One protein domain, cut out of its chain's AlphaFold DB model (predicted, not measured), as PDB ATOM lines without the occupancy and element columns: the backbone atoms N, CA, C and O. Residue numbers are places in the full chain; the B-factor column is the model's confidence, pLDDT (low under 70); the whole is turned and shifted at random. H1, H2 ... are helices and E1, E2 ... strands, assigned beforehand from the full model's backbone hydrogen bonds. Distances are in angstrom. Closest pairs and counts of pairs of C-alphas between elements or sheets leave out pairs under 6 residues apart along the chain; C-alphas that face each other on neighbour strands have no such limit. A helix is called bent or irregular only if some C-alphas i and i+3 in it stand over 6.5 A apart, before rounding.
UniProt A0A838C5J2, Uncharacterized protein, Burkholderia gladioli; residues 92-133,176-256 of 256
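AT A GLANCE: This is residues 92 to 133 and 176 to 256 of the 256 residues of an uncharacterized protein of Burkholderia gladioli (UniProt A0A838C5J2). Picture one strongly twisted sheet of six strands as a slab, with helices on both of its faces: H3 and H4 cover one face, and H1 packs on the other. The fourth helix, H2, is off the sheet, close to H3 and H4, and its centre is the farthest of the elements from the mean of the C-alphas. The 123 printed residues hold four named helices and six named strands, in the order E1 H1 E2 E3 H2 H3 E4 H4 E5 E6. Across the mixed sheet the strands run E3 E2 E4 E1 E5 E6, parallel but for the antiparallel pair E5 and E6, and the class is mixed, helices and strands. The whole is compact, with a radius of gyration of the C-alphas of 14.2 A and spans of 42 by 39 by 29 A.

IN THESE COORDINATES: Begin in the sheet with E1, residues 92 to 97: find C-alpha 92 at (172.411, 159.613, 222.056) and follow the strand 16.6 A to C-alpha 97. Beside it are E4, residues 223 to 229, 20.0 A, and E5, residues 245 to 249, 12.8 A. E2, residues 121 to 128, measures 15.3 A and bends by 93 degrees at residue 125. E3 takes residues 176 to 180, 12.7 A, and E6 residues 252 to 255, 9.9 A, ending at C-alpha 255 at (176.397, 153.103, 233.488). Of the helices, H3 is the longest, residues 200 to 216: from C-alpha 200 at (153.903, 157.425, 228.009) it runs 24.4 A, with a kink of 32 degrees near residue 207. H1, residues 104 to 116, 17.7 A, is irregular, with C-alphas 110 and 113 at 7.0 A. H4 is residues 230 to 239, 14.9 A, and H2 residues 190 to 197, 10.9 A.

HOW THE PARTS SIT: Look first at E4 and E1, parallel at 18 degrees, where N 95 and O 226 are 2.8 A apart, within hydrogen-bond range. On the other side of E4, E2 is parallel at 30 degrees, with N 123 and O 225 at 2.8 A. The edge strand E3 is the neighbour of E2 and parallel to it at 39 degrees, with N 177 and O 122 at 2.9 A. E5 is parallel to E1, with N 246 and O 94 at 2.8 A, and forms a hairpin with the edge strand E6, where N 247 and O 254 are 2.8 A apart. There are three split strand-helix-strand units, two parallel strands with helices between them in the chain and another strand between them in the sheet: E1, H1, E2; E3, H2 H3, E4; and E4, H4, E5, each with a right-handed crossover. With helices on both faces, the arrangement has three layers. H4 lies over E1 at a height over the sheet of 9.0 A and runs along the strands, at 5 degrees to E1 on the local plane. On the same face H3, at a height of 8.9 A, lies over E2 and runs slantwise to the strands, at 48 degrees to E2 on the local plane. With residues 203 to 207 alone H3 touches H4, about perpendicular at 80 degrees; the closest C-alphas, of Asn 203 and Leu 236, are 6.0 A apart. H1 is on the opposite face; its closest C-alpha to E6 is that of Ala 107, 5.3 A from that of Lys 252. H2 is close to but not clearly touching H3, the C-alphas of Trp 196 and Cys 202 being 6.8 A apart. In H2 every O i to N i+4 pair is within hydrogen-bond range; H1 has 7 of 9, H3 11 of 13 and H4 3 of 6.

THE WHOLE: The two C-alphas farthest apart, those of Asn 117 and Gly 186, are 42.1 A apart. Residues 134 to 175 are not printed; C-alphas 133 and 176 are 6.6 A apart across this cut. Of the links that are printed whole, none is long. The mean pLDDT of the printed part is 84.0, and residues 99 to 104 and 249 to 251 are under 70.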
ATOM      1  N   GLY A  92     172.418 158.861 220.814       94.38
ATOM      2  CA  GLY A  92     172.411 159.613 222.056       94.38
ATOM      3  C   GLY A  92     172.692 158.810 223.303       94.38
ATOM      4  O   GLY A  92     172.998 157.616 223.254       94.38
ATOM      5  N   LEU A  93     172.585 159.502 224.429       93.25
ATOM      6  CA  LEU A  93     172.661 158.940 225.770       93.25
ATOM      7  C   LEU A  93     171.775 159.726 226.740       93.25
ATOM      8  O   LEU A  93     171.454 160.895 226.506       93.25
ATOM      9  N   PHE A  94     171.406 159.073 227.838       91.12
ATOM     10  CA  PHE A  94     170.717 159.700 228.962       91.12
ATOM     11  C   PHE A  94     171.701 159.938 230.107       91.12
ATOM     12  O   PHE A  94     172.453 159.031 230.468       91.12
ATOM     13  N   VAL A  95     171.665 161.124 230.711       88.25
ATOM     14  CA  VAL A  95     172.373 161.434 231.957       88.25
ATOM     15  C   VAL A  95     171.355 161.757 233.041       88.25
ATOM     16  O   VAL A  95     170.673 162.779 233.007       88.25
ATOM     17  N   GLY A  96     171.269 160.850 234.008       85.88
ATOM     18  CA  GLY A  96     170.424 160.942 235.182       85.88
ATOM     19  C   GLY A  96     171.088 161.584 236.369       85.88
ATOM     20  O   GLY A  96     172.098 161.087 236.870       85.88
ATOM     21  N   GLU A  97     170.427 162.613 236.878       78.06
ATOM     22  CA  GLU A  97     170.691 163.203 238.176       78.06
ATOM     23  C   GLU A  97     169.590 162.885 239.189       78.06
ATOM     24  O   GLU A  97     168.434 162.612 238.853       78.06
ATOM     25  N   ILE A  98     169.963 162.934 240.462       71.94
ATOM     26  CA  ILE A  98     169.019 163.084 241.562       71.94
ATOM     27  C   ILE A  98     169.070 164.563 241.931       71.94
ATOM     28  O   ILE A  98     170.146 165.060 242.246       71.94
ATOM     29  N   HIS A  99     167.928 165.256 241.896       60.59
ATOM     30  CA  HIS A  99     167.834 166.723 241.996       60.59
ATOM     31  C   HIS A  99     168.300 167.347 243.334       60.59
ATOM     32  O   HIS A  99     167.945 168.481 243.628       60.59
ATOM     33  N   ASP A 100     169.072 166.651 244.163       55.03
ATOM     34  CA  ASP A 100     169.601 167.101 245.460       55.03
ATOM     35  C   ASP A 100     171.100 166.824 245.647       55.03
ATOM     36  O   ASP A 100     171.687 167.202 246.663       55.03
ATOM     37  N   GLU A 101     171.745 166.162 244.688       58.72
ATOM     38  CA  GLU A 101     173.164 165.837 244.788       58.72
ATOM     39  C   GLU A 101     173.988 166.988 244.193       58.72
ATOM     40  O   GLU A 101     174.026 167.163 242.982       58.72
ATOM     41  N   ARG A 102     174.695 167.758 245.041       54.56
ATOM     42  CA  ARG A 102     175.624 168.849 244.634       54.56
ATOM     43  C   ARG A 102     176.673 168.433 243.588       54.56
ATOM     44  O   ARG A 102     177.314 169.286 242.978       54.56
ATOM     45  N   ASP A 103     176.855 167.133 243.398       59.91
ATOM     46  CA  ASP A 103     177.873 166.556 242.535       59.91
ATOM     47  C   ASP A 103     177.361 166.237 241.116       59.91
ATOM     48  O   ASP A 103     178.169 165.865 240.263       59.91
ATOM     49  N   THR A 104     176.058 166.384 240.821       66.25
ATOM     50  CA  THR A 104     175.469 165.917 239.549       66.25
ATOM     51  C   THR A 104     175.922 166.720 238.342       66.25
ATOM     52  O   THR A 104     176.539 166.157 237.429       66.25
ATOM     53  N   MET A 105     175.709 168.036 238.347       70.44
ATOM     54  CA  MET A 105     176.132 168.855 237.213       70.44
ATOM     55  C   MET A 105     177.653 169.012 237.163       70.44
ATOM     56  O   MET A 105     178.213 169.119 236.079       70.44
ATOM     57  N   SER A 106     178.345 168.938 238.306       70.75
ATOM     58  CA  SER A 106     179.815 168.946 238.359       70.75
ATOM     59  C   SER A 106     180.418 167.714 237.673       70.75
ATOM     60  O   SER A 106     181.381 167.832 236.917       70.75
ATOM     61  N   ALA A 107     179.843 166.524 237.884       74.06
ATOM     62  CA  ALA A 107     180.259 165.318 237.171       74.06
ATOM     63  C   ALA A 107     179.957 165.426 235.672       74.06
ATOM     64  O   ALA A 107     180.774 165.026 234.842       74.06
ATOM     65  N   PHE A 108     178.801 165.986 235.315       78.00
ATOM     66  CA  PHE A 108     178.463 166.238 233.920       78.00
ATOM     67  C   PHE A 108     179.446 167.222 233.267       78.00
ATOM     68  O   PHE A 108     179.963 166.931 232.194       78.00
ATOM     69  N   GLU A 109     179.795 168.315 233.950       76.81
ATOM     70  CA  GLU A 109     180.784 169.310 233.524       76.81
ATOM     71  C   GLU A 109     182.154 168.673 233.256       76.81
ATOM     72  O   GLU A 109     182.755 168.911 232.209       76.81
ATOM     73  N   GLN A 110     182.625 167.803 234.155       78.75
ATOM     74  CA  GLN A 110     183.902 167.096 234.005       78.75
ATOM     75  C   GLN A 110     183.934 166.148 232.800       78.75
ATOM     76  O   GLN A 110     184.993 165.950 232.212       78.75
ATOM     77  N   ASN A 111     182.792 165.565 232.430       79.56
ATOM     78  CA  ASN A 111     182.683 164.643 231.296       79.56
ATOM     79  C   ASN A 111     182.233 165.342 230.003       79.56
ATOM     80  O   ASN A 111     182.247 164.733 228.932       79.56
ATOM     81  N   LEU A 112     181.853 166.620 230.070       78.19
ATOM     82  CA  LEU A 112     181.411 167.390 228.916       78.19
ATOM     83  C   LEU A 112     182.484 167.475 227.811       78.19
ATOM     84  O   LEU A 112     182.114 167.288 226.654       78.19
ATOM     85  N   PRO A 113     183.794 167.636 228.095       81.62
ATOM     86  CA  PRO A 113     184.838 167.570 227.066       81.62
ATOM     87  C   PRO A 113     184.844 166.267 226.244       81.62
ATOM     88  O   PRO A 113     185.116 166.291 225.044       81.62
ATOM     89  N   ASP A 114     184.482 165.135 226.852       82.12
ATOM     90  CA  ASP A 114     184.388 163.848 226.148       82.12
ATOM     91  C   ASP A 114     183.105 163.718 225.316       82.12
ATOM     92  O   ASP A 114     183.020 162.860 224.427       82.12
ATOM     93  N   LEU A 115     182.095 164.535 225.626       83.50
ATOM     94  CA  LEU A 115     180.805 164.579 224.945       83.50
ATOM     95  C   LEU A 115     180.791 165.559 223.784       83.50
ATOM     96  O   LEU A 115     180.191 165.248 222.761       83.50
ATOM     97  N   VAL A 116     181.445 166.716 223.912       82.31
ATOM     98  CA  VAL A 116     181.290 167.822 222.954       82.31
ATOM     99  C   VAL A 116     181.708 167.480 221.524       82.31
ATOM    100  O   VAL A 116     181.157 168.036 220.587       82.31
ATOM    101  N   ASN A 117     182.613 166.517 221.339       82.88
ATOM    102  CA  ASN A 117     183.012 166.042 220.008       82.88
ATOM    103  C   ASN A 117     182.098 164.940 219.445       82.88
ATOM    104  O   ASN A 117     182.322 164.452 218.340       82.88
ATOM    105  N   LYS A 118     181.115 164.481 220.225       89.81
ATOM    106  CA  LYS A 118     180.242 163.348 219.893       89.81
ATOM    107  C   LYS A 118     178.789 163.759 219.701       89.81
ATOM    108  O   LYS A 118     178.049 163.005 219.079       89.81
ATOM    109  N   ILE A 119     178.373 164.895 220.259       94.56
ATOM    110  CA  ILE A 119     176.975 165.331 220.272       94.56
ATOM    111  C   ILE A 119     176.797 166.662 219.545       94.56
ATOM    112  O   ILE A 119     177.654 167.533 219.604       94.56
ATOM    113  N   ASP A 120     175.641 166.819 218.912       95.00
ATOM    114  CA  ASP A 120     175.170 168.065 218.317       95.00
ATOM    115  C   ASP A 120     174.477 168.954 219.375       95.00
ATOM    116  O   ASP A 120     174.574 170.182 219.334       95.00
ATOM    117  N   VAL A 121     173.770 168.345 220.342       95.50
ATOM    118  CA  VAL A 121     172.903 169.071 221.287       95.50
ATOM    119  C   VAL A 121     172.808 168.427 222.673       95.50
ATOM    120  O   VAL A 121     172.801 167.203 222.820       95.50
ATOM    121  N   ILE A 122     172.668 169.271 223.695       94.69
ATOM    122  CA  ILE A 122     172.244 168.916 225.050       94.69
ATOM    123  C   ILE A 122     170.774 169.316 225.225       94.69
ATOM    124  O   ILE A 122     170.418 170.485 225.067       94.69
ATOM    125  N   LEU A 123     169.924 168.353 225.568       94.44
ATOM    126  CA  LEU A 123     168.495 168.540 225.816       94.44
ATOM    127  C   LEU A 123     168.224 168.514 227.328       94.44
ATOM    128  O   LEU A 123     168.485 167.504 227.982       94.44
ATOM    129  N   LEU A 124     167.712 169.614 227.879       91.81
ATOM    130  CA  LEU A 124     167.488 169.811 229.315       91.81
ATOM    131  C   LEU A 124     166.020 169.565 229.689       91.81
ATOM    132  O   LEU A 124     165.133 170.304 229.259       91.81
ATOM    133  N   GLU A 125     165.771 168.564 230.531       87.81
ATOM    134  CA  GLU A 125     164.422 168.140 230.940       87.81
ATOM    135  C   GLU A 125     163.622 169.217 231.689       87.81
ATOM    136  O   GLU A 125     162.404 169.303 231.552       87.81
ATOM    137  N   TYR A 126     164.299 170.024 232.506       83.00
ATOM    138  CA  TYR A 126     163.684 171.039 233.369       83.00
ATOM    139  C   TYR A 126     163.633 172.435 232.733       83.00
ATOM    140  O   TYR A 126     163.055 173.347 233.322       83.00
ATOM    141  N   TYR A 127     164.252 172.629 231.563       89.56
ATOM    142  CA  TYR A 127     164.266 173.926 230.890       89.56
ATOM    143  C   TYR A 127     163.137 173.989 229.845       89.56
ATOM    144  O   TYR A 127     162.981 173.022 229.092       89.56
ATOM    145  N   PRO A 128     162.350 175.082 229.768       89.06
ATOM    146  CA  PRO A 128     161.148 175.142 228.933       89.06
ATOM    147  C   PRO A 128     161.389 174.779 227.464       89.06
ATOM    148  O   PRO A 128     162.328 175.276 226.834       89.06
ATOM    149  N   ALA A 129     160.519 173.936 226.899       88.88
ATOM    150  CA  ALA A 129     160.567 173.607 225.479       88.88
ATOM    151  C   ALA A 129     160.465 174.863 224.597       88.88
ATOM    152  O   ALA A 129     159.645 175.748 224.835       88.88
ATOM    153  N   GLY A 130     161.299 174.927 223.555       86.00
ATOM    154  CA  GLY A 130     161.366 176.073 222.639       86.00
ATOM    155  C   GLY A 130     162.242 177.231 223.126       86.00
ATOM    156  O   GLY A 130     162.454 178.178 222.373       86.00
ATOM    157  N   LEU A 131     162.796 177.152 224.341       91.06
ATOM    158  CA  LEU A 131     163.797 178.101 224.826       91.06
ATOM    159  C   LEU A 131     165.212 177.508 224.760       91.06
ATOM    160  O   LEU A 131     165.429 176.299 224.880       91.06
ATOM    161  N   SER A 132     166.193 178.401 224.615       92.75
ATOM    162  CA  SER A 132     167.618 178.098 224.745       92.75
ATOM    163  C   SER A 132     168.219 178.913 225.895       92.75
ATOM    164  O   SER A 132     167.994 180.127 225.941       92.75
ATOM    165  N   PRO A 133     168.992 178.284 226.799       92.88
ATOM    166  CA  PRO A 133     169.757 178.997 227.816       92.88
ATOM    167  C   PRO A 133     171.093 179.550 227.288       92.88
ATOM    168  O   PRO A 133     171.810 180.228 228.021       92.88
ATOM    169  N   VAL A 176     172.465 173.929 223.310       94.69
ATOM    170  CA  VAL A 176     171.701 173.575 224.517       94.69
ATOM    171  C   VAL A 176     170.251 173.998 224.309       94.69
ATOM    172  O   VAL A 176     169.993 175.106 223.833       94.69
ATOM    173  N   ARG A 177     169.297 173.112 224.603       95.00
ATOM    174  CA  ARG A 177     167.860 173.338 224.379       95.00
ATOM    175  C   ARG A 177     167.033 172.816 225.543       95.00
ATOM    176  O   ARG A 177     167.349 171.776 226.112       95.00
ATOM    177  N   GLY A 178     165.954 173.522 225.863       93.12
ATOM    178  CA  GLY A 178     164.929 173.009 226.761       93.12
ATOM    179  C   GLY A 178     163.991 172.033 226.067       93.12
ATOM    180  O   GLY A 178     163.650 172.211 224.895       93.12
ATOM    181  N   ILE A 179     163.567 171.007 226.801       91.88
ATOM    182  CA  ILE A 179     162.563 170.028 226.363       91.88
ATOM    183  C   ILE A 179     161.467 169.816 227.413       91.88
ATOM    184  O   ILE A 179     160.712 168.851 227.311       91.88
ATOM    185  N   GLU A 180     161.371 170.688 228.422       88.44
ATOM    186  CA  GLU A 180     160.356 170.566 229.469       88.44
ATOM    187  C   GLU A 180     158.955 170.573 228.858       88.44
ATOM    188  O   GLU A 180     158.595 171.443 228.059       88.44
ATOM    189  N   VAL A 181     158.192 169.539 229.207       84.94
ATOM    190  CA  VAL A 181     156.821 169.356 228.749       84.94
ATOM    191  C   VAL A 181     155.887 169.933 229.810       84.94
ATOM    192  O   VAL A 181     155.870 169.394 230.926       84.94
ATOM    193  N   PRO A 182     155.054 170.933 229.459       82.19
ATOM    194  CA  PRO A 182     154.148 171.565 230.402       82.19
ATOM    195  C   PRO A 182     153.287 170.548 231.139       82.19
ATOM    196  O   PRO A 182     152.732 169.616 230.551       82.19
ATOM    197  N   THR A 183     153.144 170.744 232.445       80.69
ATOM    198  CA  THR A 183     152.253 169.907 233.245       80.69
ATOM    199  C   THR A 183     150.797 170.344 233.045       80.69
ATOM    200  O   THR A 183     150.504 171.535 233.172       80.69
ATOM    201  N   PRO A 184     149.861 169.416 232.761       83.81
ATOM    202  CA  PRO A 184     148.448 169.737 232.627       83.81
ATOM    203  C   PRO A 184     147.875 170.407 233.877       83.81
ATOM    204  O   PRO A 184     148.210 170.045 235.010       83.81
ATOM    205  N   LYS A 185     146.942 171.340 233.660       83.50
ATOM    206  CA  LYS A 185     146.270 172.064 234.743       83.50
ATOM    207  C   LYS A 185     145.587 171.099 235.722       83.50
ATOM    208  O   LYS A 185     144.890 170.176 235.303       83.50
ATOM    209  N   GLY A 186     145.755 171.320 237.022       79.38
ATOM    210  CA  GLY A 186     145.249 170.450 238.092       79.38
ATOM    211  C   GLY A 186     146.121 169.224 238.404       79.38
ATOM    212  O   GLY A 186     145.695 168.359 239.182       79.38
ATOM    213  N   SER A 187     147.308 169.129 237.795       79.25
ATOM    214  CA  SER A 187     148.328 168.101 238.050       79.25
ATOM    215  C   SER A 187     149.691 168.699 238.410       79.25
ATOM    216  O   SER A 187     150.694 168.011 238.327       79.25
ATOM    217  N   GLU A 188     149.757 169.964 238.819       74.56
ATOM    218  CA  GLU A 188     151.001 170.719 239.015       74.56
ATOM    219  C   GLU A 188     151.785 170.302 240.270       74.56
ATOM    220  O   GLU A 188     152.916 170.733 240.463       74.56
ATOM    221  N   SER A 189     151.205 169.473 241.143       70.44
ATOM    222  CA  SER A 189     151.887 168.973 242.339       70.44
ATOM    223  C   SER A 189     151.402 167.588 242.781       70.44
ATOM    224  O   SER A 189     150.360 167.078 242.348       70.44
ATOM    225  N   GLY A 190     152.185 166.960 243.662       72.81
ATOM    226  CA  GLY A 190     151.821 165.716 244.335       72.81
ATOM    227  C   GLY A 190     151.724 164.492 243.408       72.81
ATOM    228  O   GLY A 190     152.368 164.435 242.360       72.81
ATOM    229  N   PRO A 191     150.921 163.476 243.769       78.81
ATOM    230  CA  PRO A 191     150.850 162.217 243.020       78.81
ATOM    231  C   PRO A 191     150.407 162.366 241.558       78.81
ATOM    232  O   PRO A 191     150.799 161.561 240.718       78.81
ATOM    233  N   ARG A 192     149.605 163.391 241.237       79.38
ATOM    234  CA  ARG A 192     149.150 163.653 239.861       79.38
ATOM    235  C   ARG A 192     150.264 164.203 238.981       79.38
ATOM    236  O   ARG A 192     150.394 163.757 237.846       79.38
ATOM    237  N   TYR A 193     151.090 165.094 239.530       79.31
ATOM    238  CA  TYR A 193     152.313 165.550 238.875       79.31
ATOM    239  C   TYR A 193     153.195 164.363 238.514       79.31
ATOM    240  O   TYR A 193     153.533 164.165 237.349       79.31
ATOM    241  N   LEU A 194     153.475 163.501 239.495       76.44
ATOM    242  CA  LEU A 194     154.278 162.301 239.274       76.44
ATOM    243  C   LEU A 194     153.634 161.366 238.240       76.44
ATOM    244  O   LEU A 194     154.327 160.868 237.364       76.44
ATOM    245  N   ALA A 195     152.316 161.158 238.277       82.81
ATOM    246  CA  ALA A 195     151.627 160.331 237.287       82.81
ATOM    247  C   ALA A 195     151.757 160.886 235.857       82.81
ATOM    248  O   ALA A 195     152.025 160.117 234.933       82.81
ATOM    249  N   TRP A 196     151.625 162.205 235.673       84.94
ATOM    250  CA  TRP A 196     151.852 162.862 234.382       84.94
ATOM    251  C   TRP A 196     153.293 162.683 233.903       84.94
ATOM    252  O   TRP A 196     153.526 162.194 232.797       84.94
ATOM    253  N   ARG A 197     154.254 163.012 234.768       82.50
ATOM    254  CA  ARG A 197     155.695 162.871 234.529       82.50
ATOM    255  C   ARG A 197     156.113 161.437 234.183       82.50
ATOM    256  O   ARG A 197     157.090 161.237 233.470       82.50
ATOM    257  N   MET A 198     155.348 160.446 234.639       81.06
ATOM    258  CA  MET A 198     155.563 159.022 234.359       81.06
ATOM    259  C   MET A 198     154.730 158.479 233.189       81.06
ATOM    260  O   MET A 198     154.841 157.294 232.864       81.06
ATOM    261  N   SER A 199     153.899 159.305 232.553       85.75
ATOM    262  CA  SER A 199     153.039 158.889 231.443       85.75
ATOM    263  C   SER A 199     153.841 158.580 230.173       85.75
ATOM    264  O   SER A 199     154.933 159.106 229.949       85.75
ATOM    265  N   ALA A 200     153.297 157.715 229.310       86.00
ATOM    266  CA  ALA A 200     153.903 157.425 228.009       86.00
ATOM    267  C   ALA A 200     153.958 158.676 227.115       86.00
ATOM    268  O   ALA A 200     154.936 158.872 226.405       86.00
ATOM    269  N   GLU A 201     152.941 159.537 227.205       87.06
ATOM    270  CA  GLU A 201     152.851 160.794 226.458       87.06
ATOM    271  C   GLU A 201     154.003 161.744 226.803       87.06
ATOM    272  O   GLU A 201     154.718 162.192 225.909       87.06
ATOM    273  N   CYS A 202     154.241 161.989 228.096       87.75
ATOM    274  CA  CYS A 202     155.329 162.858 228.544       87.75
ATOM    275  C   CYS A 202     156.708 162.296 228.150       87.75
ATOM    276  O   CYS A 202     157.539 163.024 227.614       87.75
ATOM    277  N   ASN A 203     156.929 160.988 228.328       87.56
ATOM    278  CA  ASN A 203     158.194 160.356 227.940       87.56
ATOM    279  C   ASN A 203     158.420 160.404 226.418       87.56
ATOM    280  O   ASN A 203     159.497 160.783 225.966       87.56
ATOM    281  N   GLN A 204     157.409 160.098 225.602       87.81
ATOM    282  CA  GLN A 204     157.552 160.212 224.150       87.81
ATOM    283  C   GLN A 204     157.852 161.657 223.730       87.81
ATOM    284  O   GLN A 204     158.696 161.885 222.869       87.81
ATOM    285  N   ALA A 205     157.218 162.643 224.369       88.81
ATOM    286  CA  ALA A 205     157.467 164.051 224.083       88.81
ATOM    287  C   ALA A 205     158.921 164.480 224.363       88.81
ATOM    288  O   ALA A 205     159.448 165.295 223.604       88.81
ATOM    289  N   PHE A 206     159.590 163.907 225.372       89.56
ATOM    290  CA  PHE A 206     161.025 164.131 225.583       89.56
ATOM    291  C   PHE A 206     161.878 163.568 224.447       89.56
ATOM    292  O   PHE A 206     162.749 164.276 223.942       89.56
ATOM    293  N   LEU A 207     161.613 162.333 224.002       88.25
ATOM    294  CA  LEU A 207     162.334 161.731 222.868       88.25
ATOM    295  C   LEU A 207     162.144 162.545 221.585       88.25
ATOM    296  O   LEU A 207     163.114 162.804 220.876       88.25
ATOM    297  N   ASN A 208     160.930 163.049 221.358       91.38
ATOM    298  CA  ASN A 208     160.610 163.911 220.220       91.38
ATOM    299  C   ASN A 208     161.373 165.252 220.245       91.38
ATOM    300  O   ASN A 208     161.359 165.989 219.259       91.38
ATOM    301  N   GLY A 209     162.028 165.610 221.355       91.69
ATOM    302  CA  GLY A 209     162.937 166.755 221.411       91.69
ATOM    303  C   GLY A 209     164.109 166.622 220.433       91.69
ATOM    304  O   GLY A 209     164.495 167.613 219.813       91.69
ATOM    305  N   ALA A 210     164.624 165.402 220.235       93.56
ATOM    306  CA  ALA A 210     165.690 165.134 219.268       93.56
ATOM    307  C   ALA A 210     165.199 165.286 217.819       93.56
ATOM    308  O   ALA A 210     165.887 165.913 217.013       93.56
ATOM    309  N   ASP A 211     163.996 164.791 217.508       94.25
ATOM    310  CA  ASP A 211     163.356 164.964 216.196       94.25
ATOM    311  C   ASP A 211     163.167 166.448 215.856       94.25
ATOM    312  O   ASP A 211     163.537 166.907 214.775       94.25
ATOM    313  N   LYS A 212     162.635 167.227 216.810       94.12
ATOM    314  CA  LYS A 212     162.418 168.674 216.644       94.12
ATOM    315  C   LYS A 212     163.722 169.410 216.351       94.12
ATOM    316  O   LYS A 212     163.759 170.229 215.435       94.12
ATOM    317  N   TYR A 213     164.782 169.111 217.100       94.88
ATOM    318  CA  TYR A 213     166.079 169.744 216.885       94.88
ATOM    319  C   TYR A 213     166.717 169.321 215.552       94.88
ATOM    320  O   TYR A 213     167.258 170.161 214.838       94.88
ATOM    321  N   ALA A 214     166.611 168.044 215.171       95.81
ATOM    322  CA  ALA A 214     167.089 167.566 213.873       95.81
ATOM    323  C   ALA A 214     166.404 168.302 212.709       95.81
ATOM    324  O   ALA A 214     167.078 168.755 211.782       95.81
ATOM    325  N   ALA A 215     165.084 168.493 212.803       95.50
ATOM    326  CA  ALA A 215     164.310 169.257 211.832       95.50
ATOM    327  C   ALA A 215     164.724 170.742 211.778       95.50
ATOM    328  O   ALA A 215     164.881 171.274 210.681       95.50
ATOM    329  N   GLU A 216     164.956 171.391 212.929       94.25
ATOM    330  CA  GLU A 216     165.434 172.788 213.023       94.25
ATOM    331  C   GLU A 216     166.726 173.003 212.224       94.25
ATOM    332  O   GLU A 216     166.868 174.009 211.529       94.25
ATOM    333  N   ILE A 217     167.649 172.040 212.276       94.44
ATOM    334  CA  ILE A 217     168.948 172.127 211.594       94.44
ATOM    335  C   ILE A 217     168.975 171.425 210.225       94.44
ATOM    336  O   ILE A 217     170.045 171.275 209.633       94.44
ATOM    337  N   GLY A 218     167.823 170.973 209.719       96.69
ATOM    338  CA  GLY A 218     167.696 170.354 208.398       96.69
ATOM    339  C   GLY A 218     168.410 169.006 208.248       96.69
ATOM    340  O   GLY A 218     168.852 168.666 207.150       96.69
ATOM    341  N   ARG A 219     168.555 168.235 209.334       97.19
ATOM    342  CA  ARG A 219     169.212 166.919 209.331       97.19
ATOM    343  C   ARG A 219     168.209 165.792 209.601       97.19
ATOM    344  O   ARG A 219     167.275 165.977 210.373       97.19
ATOM    345  N   PRO A 220     168.418 164.593 209.023       95.25
ATOM    346  CA  PRO A 220     167.553 163.437 209.273       95.25
ATOM    347  C   PRO A 220     167.718 162.852 210.683       95.25
ATOM    348  O   PRO A 220     166.870 162.094 211.134       95.25
ATOM    349  N   GLY A 221     168.818 163.176 211.363       96.19
ATOM    350  CA  GLY A 221     169.147 162.679 212.688       96.19
ATOM    351  C   GLY A 221     170.258 163.508 213.323       96.19
ATOM    352  O   GLY A 221     170.998 164.228 212.640       96.19
ATOM    353  N   VAL A 222     170.361 163.395 214.644       96.94
ATOM    354  CA  VAL A 222     171.326 164.123 215.477       96.94
ATOM    355  C   VAL A 222     171.916 163.204 216.529       96.94
ATOM    356  O   VAL A 222     171.277 162.233 216.943       96.94
ATOM    357  N   SER A 223     173.114 163.546 216.972       96.25
ATOM    358  CA  SER A 223     173.714 163.011 218.179       96.25
ATOM    359  C   SER A 223     173.331 163.900 219.362       96.25
ATOM    360  O   SER A 223     173.557 165.105 219.314       96.25
ATOM    361  N   PHE A 224     172.757 163.360 220.433       95.06
ATOM    362  CA  PHE A 224     172.285 164.176 221.556       95.06
ATOM    363  C   PHE A 224     172.649 163.606 222.928       95.06
ATOM    364  O   PHE A 224     172.816 162.402 223.117       95.06
ATOM    365  N   CYS A 225     172.724 164.491 223.915       93.50
ATOM    366  CA  CYS A 225     172.743 164.138 225.328       93.50
ATOM    367  C   CYS A 225     171.478 164.686 225.979       93.50
ATOM    368  O   CYS A 225     171.224 165.884 225.908       93.50
ATOM    369  N   MET A 226     170.693 163.837 226.630       92.56
ATOM    370  CA  MET A 226     169.526 164.279 227.390       92.56
ATOM    371  C   MET A 226     169.849 164.250 228.885       92.56
ATOM    372  O   MET A 226     170.313 163.228 229.390       92.56
ATOM    373  N   TYR A 227     169.645 165.378 229.566       89.06
ATOM    374  CA  TYR A 227     170.032 165.595 230.962       89.06
ATOM    375  C   TYR A 227     168.825 165.954 231.838       89.06
ATOM    376  O   TYR A 227     168.001 166.789 231.454       89.06
ATOM    377  N   GLY A 228     168.754 165.357 233.032       85.81
ATOM    378  CA  GLY A 228     167.721 165.634 234.042       85.81
ATOM    379  C   GLY A 228     167.463 164.444 234.974       85.81
ATOM    380  O   GLY A 228     168.365 163.650 235.240       85.81
ATOM    381  N   GLY A 229     166.245 164.302 235.490       81.19
ATOM    382  CA  GLY A 229     165.907 163.407 236.592       81.19
ATOM    383  C   GLY A 229     166.017 161.914 236.258       81.19
ATOM    384  O   GLY A 229     165.341 161.390 235.374       81.19
ATOM    385  N   LEU A 230     166.799 161.174 237.051       75.88
ATOM    386  CA  LEU A 230     167.087 159.743 236.871       75.88
ATOM    387  C   LEU A 230     165.835 158.866 236.683       75.88
ATOM    388  O   LEU A 230     165.836 157.924 235.888       75.88
ATOM    389  N   THR A 231     164.759 159.174 237.409       74.62
ATOM    390  CA  THR A 231     163.490 158.433 237.349       74.62
ATOM    391  C   THR A 231     162.880 158.438 235.944       74.62
ATOM    392  O   THR A 231     162.306 157.429 235.522       74.62
ATOM    393  N   HIS A 232     163.040 159.537 235.204       75.75
ATOM    394  CA  HIS A 232     162.550 159.676 233.835       75.75
ATOM    395  C   HIS A 232     163.324 158.770 232.879       75.75
ATOM    396  O   HIS A 232     162.731 158.035 232.086       75.75
ATOM    397  N   TRP A 233     164.648 158.717 233.024       81.38
ATOM    398  CA  TRP A 233     165.507 157.946 232.123       81.38
ATOM    399  C   TRP A 233     165.293 156.449 232.233       81.38
ATOM    400  O   TRP A 233     165.286 155.764 231.218       81.38
ATOM    401  N   ILE A 234     165.017 155.930 233.432       75.94
ATOM    402  CA  ILE A 234     164.681 154.509 233.608       75.94
ATOM    403  C   ILE A 234     163.440 154.127 232.781       75.94
ATOM    404  O   ILE A 234     163.347 153.008 232.272       75.94
ATOM    405  N   ARG A 235     162.467 155.036 232.635       79.00
ATOM    406  CA  ARG A 235     161.264 154.798 231.823       79.00
ATOM    407  C   ARG A 235     161.533 154.997 230.340       79.00
ATOM    408  O   ARG A 235     161.141 154.142 229.552       79.00
ATOM    409  N   LEU A 236     162.248 156.053 229.978       80.12
ATOM    410  CA  LEU A 236     162.650 156.334 228.599       80.12
ATOM    411  C   LEU A 236     163.542 155.248 228.007       80.12
ATOM    412  O   LEU A 236     163.357 154.871 226.858       80.12
ATOM    413  N   LYS A 237     164.419 154.645 228.809       81.31
ATOM    414  CA  LYS A 237     165.239 153.494 228.423       81.31
ATOM    415  C   LYS A 237     164.401 152.284 228.001       81.31
ATOM    416  O   LYS A 237     164.866 151.479 227.210       81.31
ATOM    417  N   ARG A 238     163.151 152.153 228.464       82.94
ATOM    418  CA  ARG A 238     162.234 151.106 227.969       82.94
ATOM    419  C   ARG A 238     161.717 151.401 226.560       82.94
ATOM    420  O   ARG A 238     161.398 150.465 225.840       82.94
ATOM    421  N   LEU A 239     161.616 152.678 226.193       83.44
ATOM    422  CA  LEU A 239     161.208 153.136 224.860       83.44
ATOM    423  C   LEU A 239     162.402 153.206 223.890       83.44
ATOM    424  O   LEU A 239     162.236 152.983 222.697       83.44
ATOM    425  N   ALA A 240     163.604 153.464 224.410       87.50
ATOM    426  CA  ALA A 240     164.865 153.528 223.674       87.50
ATOM    427  C   ALA A 240     165.911 152.564 224.287       87.50
ATOM    428  O   ALA A 240     166.891 153.013 224.893       87.50
ATOM    429  N   PRO A 241     165.719 151.233 224.166       88.88
ATOM    430  CA  PRO A 241     166.528 150.226 224.865       88.88
ATOM    431  C   PRO A 241     167.999 150.209 224.457       88.88
ATOM    432  O   PRO A 241     168.838 149.839 225.273       88.88
ATOM    433  N   GLU A 242     168.342 150.696 223.268       91.56
ATOM    434  CA  GLU A 242     169.725 150.720 222.779       91.56
ATOM    435  C   GLU A 242     170.514 151.960 223.241       91.56
ATOM    436  O   GLU A 242     171.742 151.956 223.231       91.56
ATOM    437  N   MET A 243     169.846 153.019 223.718       91.38
ATOM    438  CA  MET A 243     170.514 154.247 224.175       91.38
ATOM    439  C   MET A 243     171.092 154.097 225.586       91.38
ATOM    440  O   MET A 243     170.315 153.911 226.521       91.38
ATOM    441  N   PRO A 244     172.408 154.188 225.820       90.50
ATOM    442  CA  PRO A 244     172.983 154.024 227.152       90.50
ATOM    443  C   PRO A 244     172.480 155.094 228.130       90.50
ATOM    444  O   PRO A 244     172.311 156.260 227.772       90.50
ATOM    445  N   GLY A 245     172.243 154.676 229.374       89.25
ATOM    446  CA  GLY A 245     171.892 155.560 230.479       89.25
ATOM    447  C   GLY A 245     173.032 155.616 231.482       89.25
ATOM    448  O   GLY A 245     173.576 154.581 231.856       89.25
ATOM    449  N   TYR A 246     173.383 156.816 231.919       86.69
ATOM    450  CA  TYR A 246     174.395 157.045 232.937       86.69
ATOM    451  C   TYR A 246     173.755 157.740 234.128       86.69
ATOM    452  O   TYR A 246     172.931 158.635 233.965       86.69
ATOM    453  N   ARG A 247     174.139 157.336 235.332       83.06
ATOM    454  CA  ARG A 247     173.790 158.003 236.582       83.06
ATOM    455  C   ARG A 247     175.029 158.702 237.109       83.06
ATOM    456  O   ARG A 247     176.113 158.119 237.083       83.06
ATOM    457  N   VAL A 248     174.864 159.893 237.673       73.44
ATOM    458  CA  VAL A 248     175.918 160.464 238.513       73.44
ATOM    459  C   VAL A 248     175.933 159.771 239.878       73.44
ATOM    460  O   VAL A 248     174.904 159.648 240.541       73.44
ATOM    461  N   ARG A 249     177.106 159.284 240.285       69.06
ATOM    462  CA  ARG A 249     177.376 158.733 241.613       69.06
ATOM    463  C   ARG A 249     178.793 159.111 242.031       69.06
ATOM    464  O   ARG A 249     179.730 158.888 241.267       69.06
ATOM    465  N   ASP A 250     178.944 159.664 243.233       68.69
ATOM    466  CA  ASP A 250     180.243 160.030 243.819       68.69
ATOM    467  C   ASP A 250     181.085 160.930 242.881       68.69
ATOM    468  O   ASP A 250     182.283 160.715 242.679       68.69
ATOM    469  N   GLY A 251     180.428 161.898 242.223       65.44
ATOM    470  CA  GLY A 251     181.057 162.809 241.260       65.44
ATOM    471  C   GLY A 251     181.452 162.175 239.918       65.44
ATOM    472  O   GLY A 251     182.222 162.771 239.169       65.44
ATOM    473  N   LYS A 252     180.962 160.971 239.591       72.00
ATOM    474  CA  LYS A 252     181.289 160.251 238.346       72.00
ATOM    475  C   LYS A 252     180.045 159.749 237.627       72.00
ATOM    476  O   LYS A 252     179.061 159.385 238.262       72.00
ATOM    477  N   LEU A 253     180.115 159.656 236.299       76.50
ATOM    478  CA  LEU A 253     179.094 158.986 235.496       76.50
ATOM    479  C   LEU A 253     179.327 157.470 235.499       76.50
ATOM    480  O   LEU A 253     180.350 156.987 235.019       76.50
ATOM    481  N   GLY A 254     178.371 156.723 236.047       76.25
ATOM    482  CA  GLY A 254     178.321 155.263 236.005       76.25
ATOM    483  C   GLY A 254     177.190 154.782 235.102       76.25
ATOM    484  O   GLY A 254     176.110 155.366 235.111       76.25
ATOM    485  N   LEU A 255     177.429 153.727 234.321       81.62
ATOM    486  CA  LEU A 255     176.397 153.103 233.488       81.62
ATOM    487  C   LEU A 255     175.282 152.505 234.371       81.62
ATOM    488  O   LEU A 255     175.581 151.924 235.418       81.62
ATOM    489  N   ILE A 256     174.027 152.661 233.944       73.38
ATOM    490  CA  ILE A 256     172.816 152.101 234.572       73.38
ATOM    491  C   ILE A 256     172.376 150.845 233.826       73.38
ATOM    492  O   ILE A 256     172.332 150.894 232.574       73.38
TER     493      ILE A 256